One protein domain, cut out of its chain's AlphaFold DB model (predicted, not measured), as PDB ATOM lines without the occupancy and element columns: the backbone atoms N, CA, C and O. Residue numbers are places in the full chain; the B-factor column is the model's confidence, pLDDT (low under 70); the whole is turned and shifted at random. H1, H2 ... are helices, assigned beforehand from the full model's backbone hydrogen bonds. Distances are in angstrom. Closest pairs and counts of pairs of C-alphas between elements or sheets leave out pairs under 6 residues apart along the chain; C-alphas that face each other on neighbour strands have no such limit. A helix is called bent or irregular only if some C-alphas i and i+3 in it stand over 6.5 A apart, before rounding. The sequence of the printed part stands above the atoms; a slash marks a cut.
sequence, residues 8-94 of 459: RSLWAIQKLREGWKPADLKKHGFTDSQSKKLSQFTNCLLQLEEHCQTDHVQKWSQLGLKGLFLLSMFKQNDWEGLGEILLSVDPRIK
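This is residues 8 to 94 of the 459 residues of an uncharacterized protein of Thermoactinomyces sp. DSM 45892 (UniProt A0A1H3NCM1). One long helix, H3, is the spine of this domain, with a group of helices at each end: H1 and H2 pack on it with its residues 32 to 42, and the bent helix H4 packs on it with both arms, H4b on residues 37 to 44 and H4a on residues 45 to 49, while H5 packs across those two arms. The two groups meet only through H3. The 87 printed residues hold five named helices, H1 to H5 in order, and no named strand: all helix. The whole is compact, with a radius of gyration of the C-alphas of 13.0 A, and spans 38 by 26 by 20 A.

Find C-alpha 8 at (-27.034, 13.516, 73.654); H1 runs from there to residue 17, 14.5 A. H2 is residues 22 to 27, 9.4 A. H3, residues 32 to 51, runs 28.7 A to C-alpha 51 at (-11.383, 3.577, 93.117). H4, residues 54 to 75, is one helix by its hydrogen bonds but bent: C-alphas 62 and 65 are 9.3 A apart. Its arms are H4a, 54 to 62, 12.4 A, and H4b, 65 to 75, 16.9 A, itself irregular, with C-alphas 69 and 72 at 7.7 A. H5, residues 79 to 88, 14.2 A, ends at (-27.316, 8.406, 100.915).

Start at the hub, H3. H1 touches its residues 38 to 42, closest C-alphas Ile 13 and Thr 42, 5.9 A, at a steep tilt of 58 degrees. H2 forms a hairpin with it, closest C-alphas Pro 22 and Ser 35, 4.9 A. H4a also forms a hairpin with H3, at a shallow tilt of 16 degrees, closest C-alphas Leu 48 and Val 57, 5.9 A. H4b touches residues 37 to 44 of H3, closest C-alphas Phe 41 and Leu 68, 6.6 A. H5 touches H4a, closest C-alphas Lys 59 and Leu 86, 5.8 A, and makes a hairpin with H4b. H1 and H2 are apart from H4a, H4b and H5. Every O i to N i+4 pair is within hydrogen-bond range in H1, H3, H4a and H5; H2 has 1 of 2, and H4b 1 of 7 beside 7 of 8 O i to N i+3 pairs.

Look from Lys 27 to Ser 88, whose C-alphas are the two farthest apart, 38.0 A. The printed part has no cut, its four links are tight, and no printed residue is under pLDDT 70.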
ATOM      1  N   ARG A   8     -28.103  12.686  74.211       94.75
ATOM      2  CA  ARG A   8     -27.034  13.516  73.654       94.75
ATOM      3  C   ARG A   8     -25.817  13.582  74.581       94.75
ATOM      4  O   ARG A   8     -24.683  13.535  74.107       94.75
ATOM      5  N   SER A   9     -26.034  13.683  75.889       95.06
ATOM      6  CA  SER A   9     -24.957  13.620  76.881       95.06
ATOM      7  C   SER A   9     -24.319  12.233  76.956       95.06
ATOM      8  O   SER A   9     -23.096  12.150  77.013       95.06
ATOM      9  N   LEU A  10     -25.117  11.159  76.918       95.44
ATOM     10  CA  LEU A  10     -24.620   9.777  76.953       95.44
ATOM     11  C   LEU A  10     -23.729   9.468  75.743       95.44
ATOM     12  O   LEU A  10     -22.625   8.950  75.910       95.44
ATOM     13  N   TRP A  11     -24.154   9.881  74.546       96.62
ATOM     14  CA  TRP A  11     -23.345   9.781  73.330       96.62
ATOM     15  C   TRP A  11     -21.999  10.503  73.478       96.62
ATOM     16  O   TRP A  11     -20.947   9.943  73.173       96.62
ATOM     17  N   ALA A  12     -22.007  11.733  74.001       96.00
ATOM     18  CA  ALA A  12     -20.779  12.499  74.201       96.00
ATOM     19  C   ALA A  12     -19.848  11.851  75.237       96.00
ATOM     20  O   ALA A  12     -18.637  11.816  75.024       96.00
ATOM     21  N   ILE A  13     -20.393  11.317  76.337       96.31
ATOM     22  CA  ILE A  13     -19.625  10.596  77.365       96.31
ATOM     23  C   ILE A  13     -18.948   9.364  76.758       96.31
ATOM     24  O   ILE A  13     -17.759   9.155  76.995       96.31
ATOM     25  N   GLN A  14     -19.662   8.594  75.930       96.75
ATOM     26  CA  GLN A  14     -19.092   7.449  75.219       96.75
ATOM     27  C   GLN A  14     -17.933   7.873  74.307       96.75
ATOM     28  O   GLN A  14     -16.856   7.287  74.376       96.75
ATOM     29  N   LYS A  15     -18.100   8.928  73.501       97.38
ATOM     30  CA  LYS A  15     -17.023   9.425  72.626       97.38
ATOM     31  C   LYS A  15     -15.801   9.915  73.395       97.38
ATOM     32  O   LYS A  15     -14.674   9.646  72.994       97.38
ATOM     33  N   LEU A  16     -16.009  10.575  74.531       96.44
ATOM     34  CA  LEU A  16     -14.917  10.967  75.425       96.44
ATOM     35  C   LEU A  16     -14.173   9.743  75.992       96.44
ATOM     36  O   LEU A  16     -12.950   9.782  76.077       96.44
ATOM     37  N   ARG A  17     -14.876   8.647  76.316       95.06
ATOM     38  CA  ARG A  17     -14.244   7.371  76.716       95.06
ATOM     39  C   ARG A  17     -13.442   6.725  75.586       95.06
ATOM     40  O   ARG A  17     -12.402   6.137  75.845       95.06
ATOM     41  N   GLU A  18     -13.887   6.884  74.343       95.50
ATOM     42  CA  GLU A  18     -13.166   6.459  73.133       95.50
ATOM     43  C   GLU A  18     -11.954   7.367  72.799       95.50
ATOM     44  O   GLU A  18     -11.315   7.189  71.764       95.50
ATOM     45  N   GLY A  19     -11.620   8.346  73.653       93.31
ATOM     46  CA  GLY A  19     -10.424   9.189  73.526       93.31
ATOM     47  C   GLY A  19     -10.646  10.546  72.853       93.31
ATOM     48  O   GLY A  19      -9.679  11.262  72.579       93.31
ATOM     49  N   TRP A  20     -11.897  10.937  72.587       96.44
ATOM     50  CA  TRP A  20     -12.193  12.264  72.040       96.44
ATOM     51  C   TRP A  20     -11.828  13.380  73.020       96.44
ATOM     52  O   TRP A  20     -11.925  13.224  74.238       96.44
ATOM     53  N   LYS A  21     -11.475  14.558  72.491       94.81
ATOM     54  CA  LYS A  21     -11.212  15.752  73.306       94.81
ATOM     55  C   LYS A  21     -12.459  16.644  73.386       94.81
ATOM     56  O   LYS A  21     -13.300  16.628  72.484       94.81
ATOM     57  N   PRO A  22     -12.570  17.531  74.397       93.69
ATOM     58  CA  PRO A  22     -13.674  18.495  74.483       93.69
ATOM     59  C   PRO A  22     -13.841  19.365  73.226       93.69
ATOM     60  O   PRO A  22     -14.949  19.790  72.905       93.69
ATOM     61  N   ALA A  23     -12.741  19.643  72.516       93.75
ATOM     62  CA  ALA A  23     -12.751  20.395  71.264       93.75
ATOM     63  C   ALA A  23     -13.474  19.650  70.130       93.75
ATOM     64  O   ALA A  23     -14.119  20.296  69.306       93.75
ATOM     65  N   ASP A  24     -13.422  18.318  70.113       95.00
ATOM     66  CA  ASP A  24     -14.095  17.509  69.099       95.00
ATOM     67  C   ASP A  24     -15.607  17.535  69.303       95.00
ATOM     68  O   ASP A  24     -16.344  17.757  68.350       95.00
ATOM     69  N   LEU A  25     -16.081  17.491  70.552       93.62
ATOM     70  CA  LEU A  25     -17.507  17.655  70.859       93.62
ATOM     71  C   LEU A  25     -18.077  18.993  70.362       93.62
ATOM     72  O   LEU A  25     -19.232  19.053  69.945       93.62
ATOM     73  N   LYS A  26     -17.280  20.070  70.345       92.75
ATOM     74  CA  LYS A  26     -17.742  21.376  69.837       92.75
ATOM     75  C   LYS A  26     -18.140  21.319  68.365       92.75
ATOM     76  O   LYS A  26     -19.122  21.948  67.978       92.75
ATOM     77  N   LYS A  27     -17.430  20.514  67.565       92.19
ATOM     78  CA  LYS A  27     -17.736  20.287  66.142       92.19
ATOM     79  C   LYS A  27     -19.103  19.617  65.946       92.19
ATOM     80  O   LYS A  27     -19.683  19.716  64.874       92.19
ATOM     81  N   HIS A  28     -19.650  19.008  67.001       92.50
ATOM     82  CA  HIS A  28     -20.959  18.351  67.032       92.50
ATOM     83  C   HIS A  28     -22.007  19.161  67.823       92.50
ATOM     84  O   HIS A  28     -22.930  18.623  68.446       92.50
ATOM     85  N   GLY A  29     -21.865  20.490  67.808       91.69
ATOM     86  CA  GLY A  29     -22.880  21.430  68.284       91.69
ATOM     87  C   GLY A  29     -22.975  21.567  69.805       91.69
ATOM     88  O   GLY A  29     -24.013  22.011  70.301       91.69
ATOM     89  N   PHE A  30     -21.951  21.149  70.556       94.75
ATOM     90  CA  PHE A  30     -21.842  21.427  71.989       94.75
ATOM     91  C   PHE A  30     -21.136  22.767  72.222       94.75
ATOM     92  O   PHE A  30     -20.142  23.090  71.574       94.75
ATOM     93  N   THR A  31     -21.622  23.550  73.182       96.06
ATOM     94  CA  THR A  31     -20.924  24.774  73.616       96.06
ATOM     95  C   THR A  31     -19.648  24.438  74.394       96.06
ATOM     96  O   THR A  31     -19.513  23.345  74.944       96.06
ATOM     97  N   ASP A  32     -18.728  25.398  74.530       93.25
ATOM     98  CA  ASP A  32     -17.487  25.206  75.298       93.25
ATOM     99  C   ASP A  32     -17.735  24.754  76.747       93.25
ATOM    100  O   ASP A  32     -17.119  23.796  77.215       93.25
ATOM    101  N   SER A  33     -18.701  25.378  77.428       93.62
ATOM    102  CA  SER A  33     -19.083  25.004  78.796       93.62
ATOM    103  C   SER A  33     -19.632  23.577  78.871       93.62
ATOM    104  O   SER A  33     -19.312  22.830  79.795       93.62
ATOM    105  N   GLN A  34     -20.441  23.180  77.887       95.06
ATOM    106  CA  GLN A  34     -21.031  21.847  77.825       95.06
ATOM    107  C   GLN A  34     -19.969  20.770  77.602       95.06
ATOM    108  O   GLN A  34     -19.926  19.802  78.359       95.06
ATOM    109  N   SER A  35     -19.079  20.969  76.628       95.44
ATOM    110  CA  SER A  35     -17.994  20.029  76.337       95.44
ATOM    111  C   SER A  35     -17.044  19.858  77.523       95.44
ATOM    112  O   SER A  35     -16.660  18.735  77.843       95.44
ATOM    113  N   LYS A  36     -16.695  20.952  78.218       95.44
ATOM    114  CA  LYS A  36     -15.851  20.904  79.425       95.44
ATOM    115  C   LYS A  36     -16.519  20.137  80.566       95.44
ATOM    116  O   LYS A  36     -15.883  19.275  81.162       95.44
ATOM    117  N   LYS A  37     -17.800  20.407  80.844       96.31
ATOM    118  CA  LYS A  37     -18.556  19.711  81.901       96.31
ATOM    119  C   LYS A  37     -18.694  18.218  81.624       96.31
ATOM    120  O   LYS A  37     -18.508  17.426  82.537       96.31
ATOM    121  N   LEU A  38     -18.991  17.834  80.381       96.88
ATOM    122  CA  LEU A  38     -19.094  16.424  79.996       96.88
ATOM    123  C   LEU A  38     -17.744  15.715  80.107       96.88
ATOM    124  O   LEU A  38     -17.683  14.640  80.683       96.88
ATOM    125  N   SER A  39     -16.656  16.345  79.661       96.75
ATOM    126  CA  SER A  39     -15.307  15.792  79.835       96.75
ATOM    127  C   SER A  39     -14.921  15.636  81.301       96.75
ATOM    128  O   SER A  39     -14.429  14.580  81.688       96.75
ATOM    129  N   GLN A  40     -15.199  16.638  82.134       96.69
ATOM    130  CA  GLN A  40     -14.944  16.551  83.567       96.69
ATOM    131  C   GLN A  40     -15.776  15.444  84.225       96.69
ATOM    132  O   GLN A  40     -15.252  14.682  85.032       96.69
ATOM    133  N   PHE A  41     -17.049  15.320  83.849       97.31
ATOM    134  CA  PHE A  41     -17.925  14.259  84.336       97.31
ATOM    135  C   PHE A  41     -17.417  12.872  83.931       97.31
ATOM    136  O   PHE A  41     -17.380  11.981  84.776       97.31
ATOM    137  N   THR A  42     -16.979  12.699  82.680       96.62
ATOM    138  CA  THR A  42     -16.382  11.446  82.197       96.62
ATOM    139  C   THR A  42     -15.099  11.107  82.954       96.62
ATOM    140  O   THR A  42     -14.924   9.959  83.345       96.62
ATOM    141  N   ASN A  43     -14.237  12.087  83.231       96.50
ATOM    142  CA  ASN A  43     -13.019  11.856  84.014       96.50
ATOM    143  C   ASN A  43     -13.338  11.395  85.445       96.50
ATOM    144  O   ASN A  43     -12.725  10.452  85.933       96.50
ATOM    145  N   CYS A  44     -14.326  12.012  86.102       96.88
ATOM    146  CA  CYS A  44     -14.807  11.562  87.410       96.88
ATOM    147  C   CYS A  44     -15.396  10.146  87.356       96.88
ATOM    148  O   CYS A  44     -15.161   9.346  88.254       96.88
ATOM    149  N   LEU A  45     -16.146   9.828  86.300       95.38
ATOM    150  CA  LEU A  45     -16.730   8.504  86.098       95.38
ATOM    151  C   LEU A  45     -15.636   7.424  85.979       95.38
ATOM    152  O   LEU A  45     -15.772   6.375  86.594       95.38
ATOM    153  N   LEU A  46     -14.541   7.703  85.259       95.44
ATOM    154  CA  LEU A  46     -13.386   6.799  85.153       95.44
ATOM    155  C   LEU A  46     -12.673   6.606  86.503       95.44
ATOM    156  O   LEU A  46     -12.382   5.481  86.883       95.44
ATOM    157  N   GLN A  47     -12.452   7.685  87.264       96.44
ATOM    158  CA  GLN A  47     -11.845   7.587  88.602       96.44
ATOM    159  C   GLN A  47     -12.726   6.800  89.585       96.44
ATOM    160  O   GLN A  47     -12.219   6.056  90.418       96.44
ATOM    161  N   LEU A  48     -14.053   6.931  89.484       95.62
ATOM    162  CA  LEU A  48     -14.983   6.121  90.271       95.62
ATOM    163  C   LEU A  48     -14.916   4.637  89.893       95.62
ATOM    164  O   LEU A  48     -14.996   3.797  90.780       95.62
ATOM    165  N   GLU A  49     -14.774   4.304  88.611       95.00
ATOM    166  CA  GLU A  49     -14.593   2.912  88.171       95.00
ATOM    167  C   GLU A  49     -13.273   2.310  88.676       95.00
ATOM    168  O   GLU A  49     -13.206   1.107  88.912       95.00
ATOM    169  N   GLU A  50     -12.243   3.136  88.873       95.56
ATOM    170  CA  GLU A  50     -10.939   2.714  89.393       95.56
ATOM    171  C   GLU A  50     -10.922   2.550  90.923       95.56
ATOM    172  O   GLU A  50     -10.340   1.597  91.441       95.56
ATOM    173  N   HIS A  51     -11.552   3.469  91.662       94.12
ATOM    174  CA  HIS A  51     -11.383   3.577  93.117       94.12
ATOM    175  C   HIS A  51     -12.628   3.241  93.947       94.12
ATOM    176  O   HIS A  51     -12.544   3.175  95.174       94.12
ATOM    177  N   CYS A  52     -13.796   3.067  93.327       93.00
ATOM    178  CA  CYS A  52     -15.069   2.893  94.026       93.00
ATOM    179  C   CYS A  52     -15.827   1.634  93.583       93.00
ATOM    180  O   CYS A  52     -15.536   1.005  92.572       93.00
ATOM    181  N   GLN A  53     -16.838   1.259  94.371       92.38
ATOM    182  CA  GLN A  53     -17.721   0.133  94.064       92.38
ATOM    183  C   GLN A  53     -18.671   0.459  92.903       92.38
ATOM    184  O   GLN A  53     -19.054   1.614  92.697       92.38
ATOM    185  N   THR A  54     -19.131  -0.575  92.193       93.38
ATOM    186  CA  THR A  54     -20.038  -0.455  91.038       93.38
ATOM    187  C   THR A  54     -21.304   0.348  91.351       93.38
ATOM    188  O   THR A  54     -21.733   1.169  90.540       93.38
ATOM    189  N   ASP A  55     -21.871   0.187  92.547       91.69
ATOM    190  CA  ASP A  55     -23.076   0.911  92.967       91.69
ATOM    191  C   ASP A  55     -22.841   2.429  93.049       91.69
ATOM    192  O   ASP A  55     -23.727   3.218  92.715       91.69
ATOM    193  N   HIS A  56     -21.627   2.867  93.408       94.12
ATOM    194  CA  HIS A  56     -21.255   4.286  93.408       94.12
ATOM    195  C   HIS A  56     -21.221   4.841  91.979       94.12
ATOM    196  O   HIS A  56     -21.752   5.923  91.723       94.12
ATOM    197  N   VAL A  57     -20.662   4.081  91.029       94.38
ATOM    198  CA  VAL A  57     -20.622   4.445  89.602       94.38
ATOM    199  C   VAL A  57     -22.041   4.575  89.037       94.38
ATOM    200  O   VAL A  57     -22.356   5.536  88.323       94.38
ATOM    201  N   GLN A  58     -22.936   3.651  89.404       93.56
ATOM    202  CA  GLN A  58     -24.347   3.707  89.019       93.56
ATOM    203  C   GLN A  58     -25.041   4.944  89.601       93.56
ATOM    204  O   GLN A  58     -25.705   5.681  88.868       93.56
ATOM    205  N   LYS A  59     -24.851   5.228  90.895       93.50
ATOM    206  CA  LYS A  59     -25.409   6.416  91.560       93.50
ATOM    207  C   LYS A  59     -24.893   7.722  90.958       93.50
ATOM    208  O   LYS A  59     -25.678   8.639  90.717       93.50
ATOM    209  N   TRP A  60     -23.604   7.797  90.644       94.94
ATOM    210  CA  TRP A  60     -23.004   8.941  89.958       94.94
ATOM    211  C   TRP A  60     -23.626   9.172  88.575       94.94
ATOM    212  O   TRP A  60     -24.028  10.291  88.243       94.94
ATOM    213  N   SER A  61     -23.799   8.099  87.799       93.69
ATOM    214  CA  SER A  61     -24.477   8.141  86.497       93.69
ATOM    215  C   SER A  61     -25.928   8.616  86.632       93.69
ATOM    216  O   SER A  61     -26.383   9.477  85.878       93.69
ATOM    217  N   GLN A  62     -26.640   8.143  87.660       93.50
ATOM    218  CA  GLN A  62     -27.996   8.590  87.978       93.50
ATOM    219  C   GLN A  62     -28.061  10.049  88.435       93.50
ATOM    220  O   GLN A  62     -29.089  10.682  88.213       93.50
ATOM    221  N   LEU A  63     -27.017  10.622  89.046       93.00
ATOM    222  CA  LEU A  63     -26.953  12.053  89.383       93.00
ATOM    223  C   LEU A  63     -26.700  12.929  88.149       93.00
ATOM    224  O   LEU A  63     -27.233  14.044  88.065       93.00
ATOM    225  N   GLY A  64     -25.976  12.409  87.154       94.25
ATOM    226  CA  GLY A  64     -25.588  13.142  85.947       94.25
ATOM    227  C   GLY A  64     -24.710  14.344  86.291       94.25
ATOM    228  O   GLY A  64     -24.014  14.352  87.301       94.25
ATOM    229  N   LEU A  65     -24.791  15.432  85.520       94.38
ATOM    230  CA  LEU A  65     -23.932  16.611  85.726       94.38
ATOM    231  C   LEU A  65     -24.091  17.286  87.103       94.38
ATOM    232  O   LEU A  65     -23.260  18.119  87.454       94.38
ATOM    233  N   LYS A  66     -25.121  16.942  87.897       92.62
ATOM    234  CA  LYS A  66     -25.209  17.361  89.307       92.62
ATOM    235  C   LYS A  66     -24.076  16.763  90.156       92.62
ATOM    236  O   LYS A  66     -23.645  17.406  91.100       92.62
ATOM    237  N   GLY A  67     -23.544  15.593  89.804       92.38
ATOM    238  CA  GLY A  67     -22.409  14.992  90.512       92.38
ATOM    239  C   GLY A  67     -21.184  15.911  90.562       92.38
ATOM    240  O   GLY A  67     -20.451  15.900  91.542       92.38
ATOM    241  N   LEU A  68     -21.013  16.803  89.576       94.31
ATOM    242  CA  LEU A  68     -19.901  17.759  89.542       94.31
ATOM    243  C   LEU A  68     -19.870  18.731  90.738       94.31
ATOM    244  O   LEU A  68     -18.837  19.343  90.990       94.31
ATOM    245  N   PHE A  69     -20.949  18.865  91.514       92.94
ATOM    246  CA  PHE A  69     -20.907  19.619  92.774       92.94
ATOM    247  C   PHE A  69     -20.097  18.913  93.877       92.94
ATOM    248  O   PHE A  69     -19.731  19.548  94.858       92.94
ATOM    249  N   LEU A  70     -19.746  17.638  93.688       94.06
ATOM    250  CA  LEU A  70     -18.910  16.843  94.591       94.06
ATOM    251  C   LEU A  70     -17.439  16.774  94.141       94.06
ATOM    252  O   LEU A  70     -16.679  15.948  94.638       94.06
ATOM    253  N   LEU A  71     -17.006  17.628  93.204       94.31
ATOM    254  CA  LEU A  71     -15.622  17.641  92.703       94.31
ATOM    255  C   LEU A  71     -14.566  17.844  93.795       94.31
ATOM    256  O   LEU A  71     -13.424  17.428  93.613       94.31
ATOM    257  N   SER A  72     -14.916  18.490  94.909       93.19
ATOM    258  CA  SER A  72     -14.026  18.621  96.067       93.19
ATOM    259  C   SER A  72     -13.581  17.258  96.601       93.19
ATOM    260  O   SER A  72     -12.407  17.109  96.925       93.19
ATOM    261  N   MET A  73     -14.471  16.260  96.597       94.62
ATOM    262  CA  MET A  73     -14.177  14.907  97.077       94.62
ATOM    263  C   MET A  73     -13.113  14.229  96.209       94.62
ATOM    264  O   MET A  73     -12.166  13.653  96.728       94.62
ATOM    265  N   PHE A  74     -13.208  14.384  94.883       95.06
ATOM    266  CA  PHE A  74     -12.208  13.871  93.938       95.06
ATOM    267  C   PHE A  74     -10.846  14.539  94.136       95.06
ATOM    268  O   PHE A  74      -9.826  13.866  94.167       95.06
ATOM    269  N   LYS A  75     -10.811  15.867  94.313       93.44
ATOM    270  CA  LYS A  75      -9.552  16.600  94.544       93.44
ATOM    271  C   LYS A  75      -8.844  16.169  95.828       93.44
ATOM    272  O   LYS A  75      -7.623  16.230  95.891       93.44
ATOM    273  N   GLN A  76      -9.614  15.788  96.844       92.75
ATOM    274  CA  GLN A  76      -9.112  15.316  98.133       92.75
ATOM    275  C   GLN A  76      -8.840  13.804  98.143       92.75
ATOM    276  O   GLN A  76      -8.357  13.293  99.149       92.75
ATOM    277  N   ASN A  77      -9.131  13.093  97.044       94.69
ATOM    278  CA  ASN A  77      -9.128  11.631  96.968       94.69
ATOM    279  C   ASN A  77      -9.991  10.970  98.065       94.69
ATOM    280  O   ASN A  77      -9.680   9.880  98.543       94.69
ATOM    281  N   ASP A  78     -11.078  11.627  98.477       92.94
ATOM    282  CA  ASP A  78     -11.981  11.140  99.521       92.94
ATOM    283  C   ASP A  78     -13.050  10.203  98.939       92.94
ATOM    284  O   ASP A  78     -14.237  10.529  98.839       92.94
ATOM    285  N   TRP A  79     -12.600   9.024  98.511       93.94
ATOM    286  CA  TRP A  79     -13.439   7.998  97.888       93.94
ATOM    287  C   TRP A  79     -14.472   7.413  98.853       93.94
ATOM    288  O   TRP A  79     -15.600   7.125  98.454       93.94
ATOM    289  N   GLU A  80     -14.107   7.274 100.127       88.50
ATOM    290  CA  GLU A  80     -14.992   6.754 101.170       88.50
ATOM    291  C   GLU A  80     -16.135   7.735 101.457       88.50
ATOM    292  O   GLU A  80     -17.307   7.353 101.405       88.50
ATOM    293  N   GLY A  81     -15.813   9.017 101.673       86.44
ATOM    294  CA  GLY A  81     -16.813  10.061 101.878       86.44
ATOM    295  C   GLY A  81     -17.695  10.249 100.646       86.44
ATOM    296  O   GLY A  81     -18.911  10.389 100.767       86.44
ATOM    297  N   LEU A  82     -17.115  10.180  99.443       92.06
ATOM    298  CA  LEU A  82     -17.876  10.237  98.196       92.06
ATOM    299  C   LEU A  82     -18.854   9.062  98.069       92.06
ATOM    300  O   LEU A  82     -20.016   9.280  97.729       92.06
ATOM    301  N   GLY A  83     -18.414   7.839  98.368       88.25
ATOM    302  CA  GLY A  83     -19.277   6.657  98.384       88.25
ATOM    303  C   GLY A  83     -20.450   6.810  99.354       88.25
ATOM    304  O   GLY A  83     -21.600   6.567  98.987       88.25
ATOM    305  N   GLU A  84     -20.184   7.314 100.560       85.44
ATOM    306  CA  GLU A  84     -21.210   7.576 101.573       85.44
ATOM    307  C   GLU A  84     -22.265   8.591 101.094       85.44
ATOM    308  O   GLU A  84     -23.472   8.382 101.262       85.44
ATOM    309  N   ILE A  85     -21.831   9.664 100.428       86.12
ATOM    310  CA  ILE A  85     -22.736  10.651  99.822       86.12
ATOM    311  C   ILE A  85     -23.574   9.991  98.720       86.12
ATOM    312  O   ILE A  85     -24.796  10.115  98.702       86.12
ATOM    313  N   LEU A  86     -22.943   9.252  97.806       88.62
ATOM    314  CA  LEU A  86     -23.629   8.657  96.657       88.62
ATOM    315  C   LEU A  86     -24.693   7.630  97.058       88.62
ATOM    316  O   LEU A  86     -25.740   7.548  96.413       88.62
ATOM    317  N   LEU A  87     -24.458   6.877  98.131       84.25
ATOM    318  CA  LEU A  87     -25.421   5.906  98.646       84.25
ATOM    319  C   LEU A  87     -26.558   6.550  99.452       84.25
ATOM    320  O   LEU A  87     -27.655   5.992  99.493       84.25
ATOM    321  N   SER A  88     -26.332   7.719 100.060       78.38
ATOM    322  CA  SER A  88     -27.316   8.406 100.915       78.38
ATOM    323  C   SER A  88     -28.210   9.415 100.180       78.38
ATOM    324  O   SER A  88     -29.215   9.870 100.733       78.38
ATOM    325  N   VAL A  89     -27.870   9.772  98.940       79.56
ATOM    326  CA  VAL A  89     -28.559  10.797  98.145       79.56
ATOM    327  C   VAL A  89     -29.583  10.190  97.173       79.56
ATOM    328  O   VAL A  89     -29.297   9.246  96.429       79.56
ATOM    329  N   ASP A  90     -30.778  10.791  97.107       82.56
ATOM    330  CA  ASP A  90     -31.741  10.539  96.023       82.56
ATOM    331  C   ASP A  90     -31.285  11.262  94.735       82.56
ATOM    332  O   ASP A  90     -31.028  12.470  94.770       82.56
ATOM    333  N   PRO A  91     -31.229  10.593  93.566       82.25
ATOM    334  CA  PRO A  91     -30.825  11.211  92.297       82.25
ATOM    335  C   PRO A  91     -31.611  12.472  91.871       82.25
ATOM    336  O   PRO A  91     -31.168  13.231  90.994       82.25
ATOM    337  N   ARG A  92     -32.789  12.713  92.460       83.81
ATOM    338  CA  ARG A  92     -33.647  13.885  92.222       83.81
ATOM    339  C   ARG A  92     -33.245  15.121  93.031       83.81
ATOM    340  O   ARG A  92     -33.744  16.199  92.709       83.81
ATOM    341  N   ILE A  93     -32.317  15.005  93.983       83.00
ATOM    342  CA  ILE A  93     -31.841  16.086  94.865       83.00
ATOM    343  C   ILE A  93     -31.563  17.415  94.139       83.00
ATOM    344  O   ILE A  93     -31.106  17.440  92.983       83.00
ATOM    345  N   LYS A  94     -31.840  18.545  94.798       82.06
ATOM    346  CA  LYS A  94     -31.506  19.867  94.257       82.06
ATOM    347  C   LYS A  94     -30.001  20.119  94.365       82.06
ATOM    348  O   LYS A  94     -29.299  19.528  95.176       82.06
TER     349      LYS A  94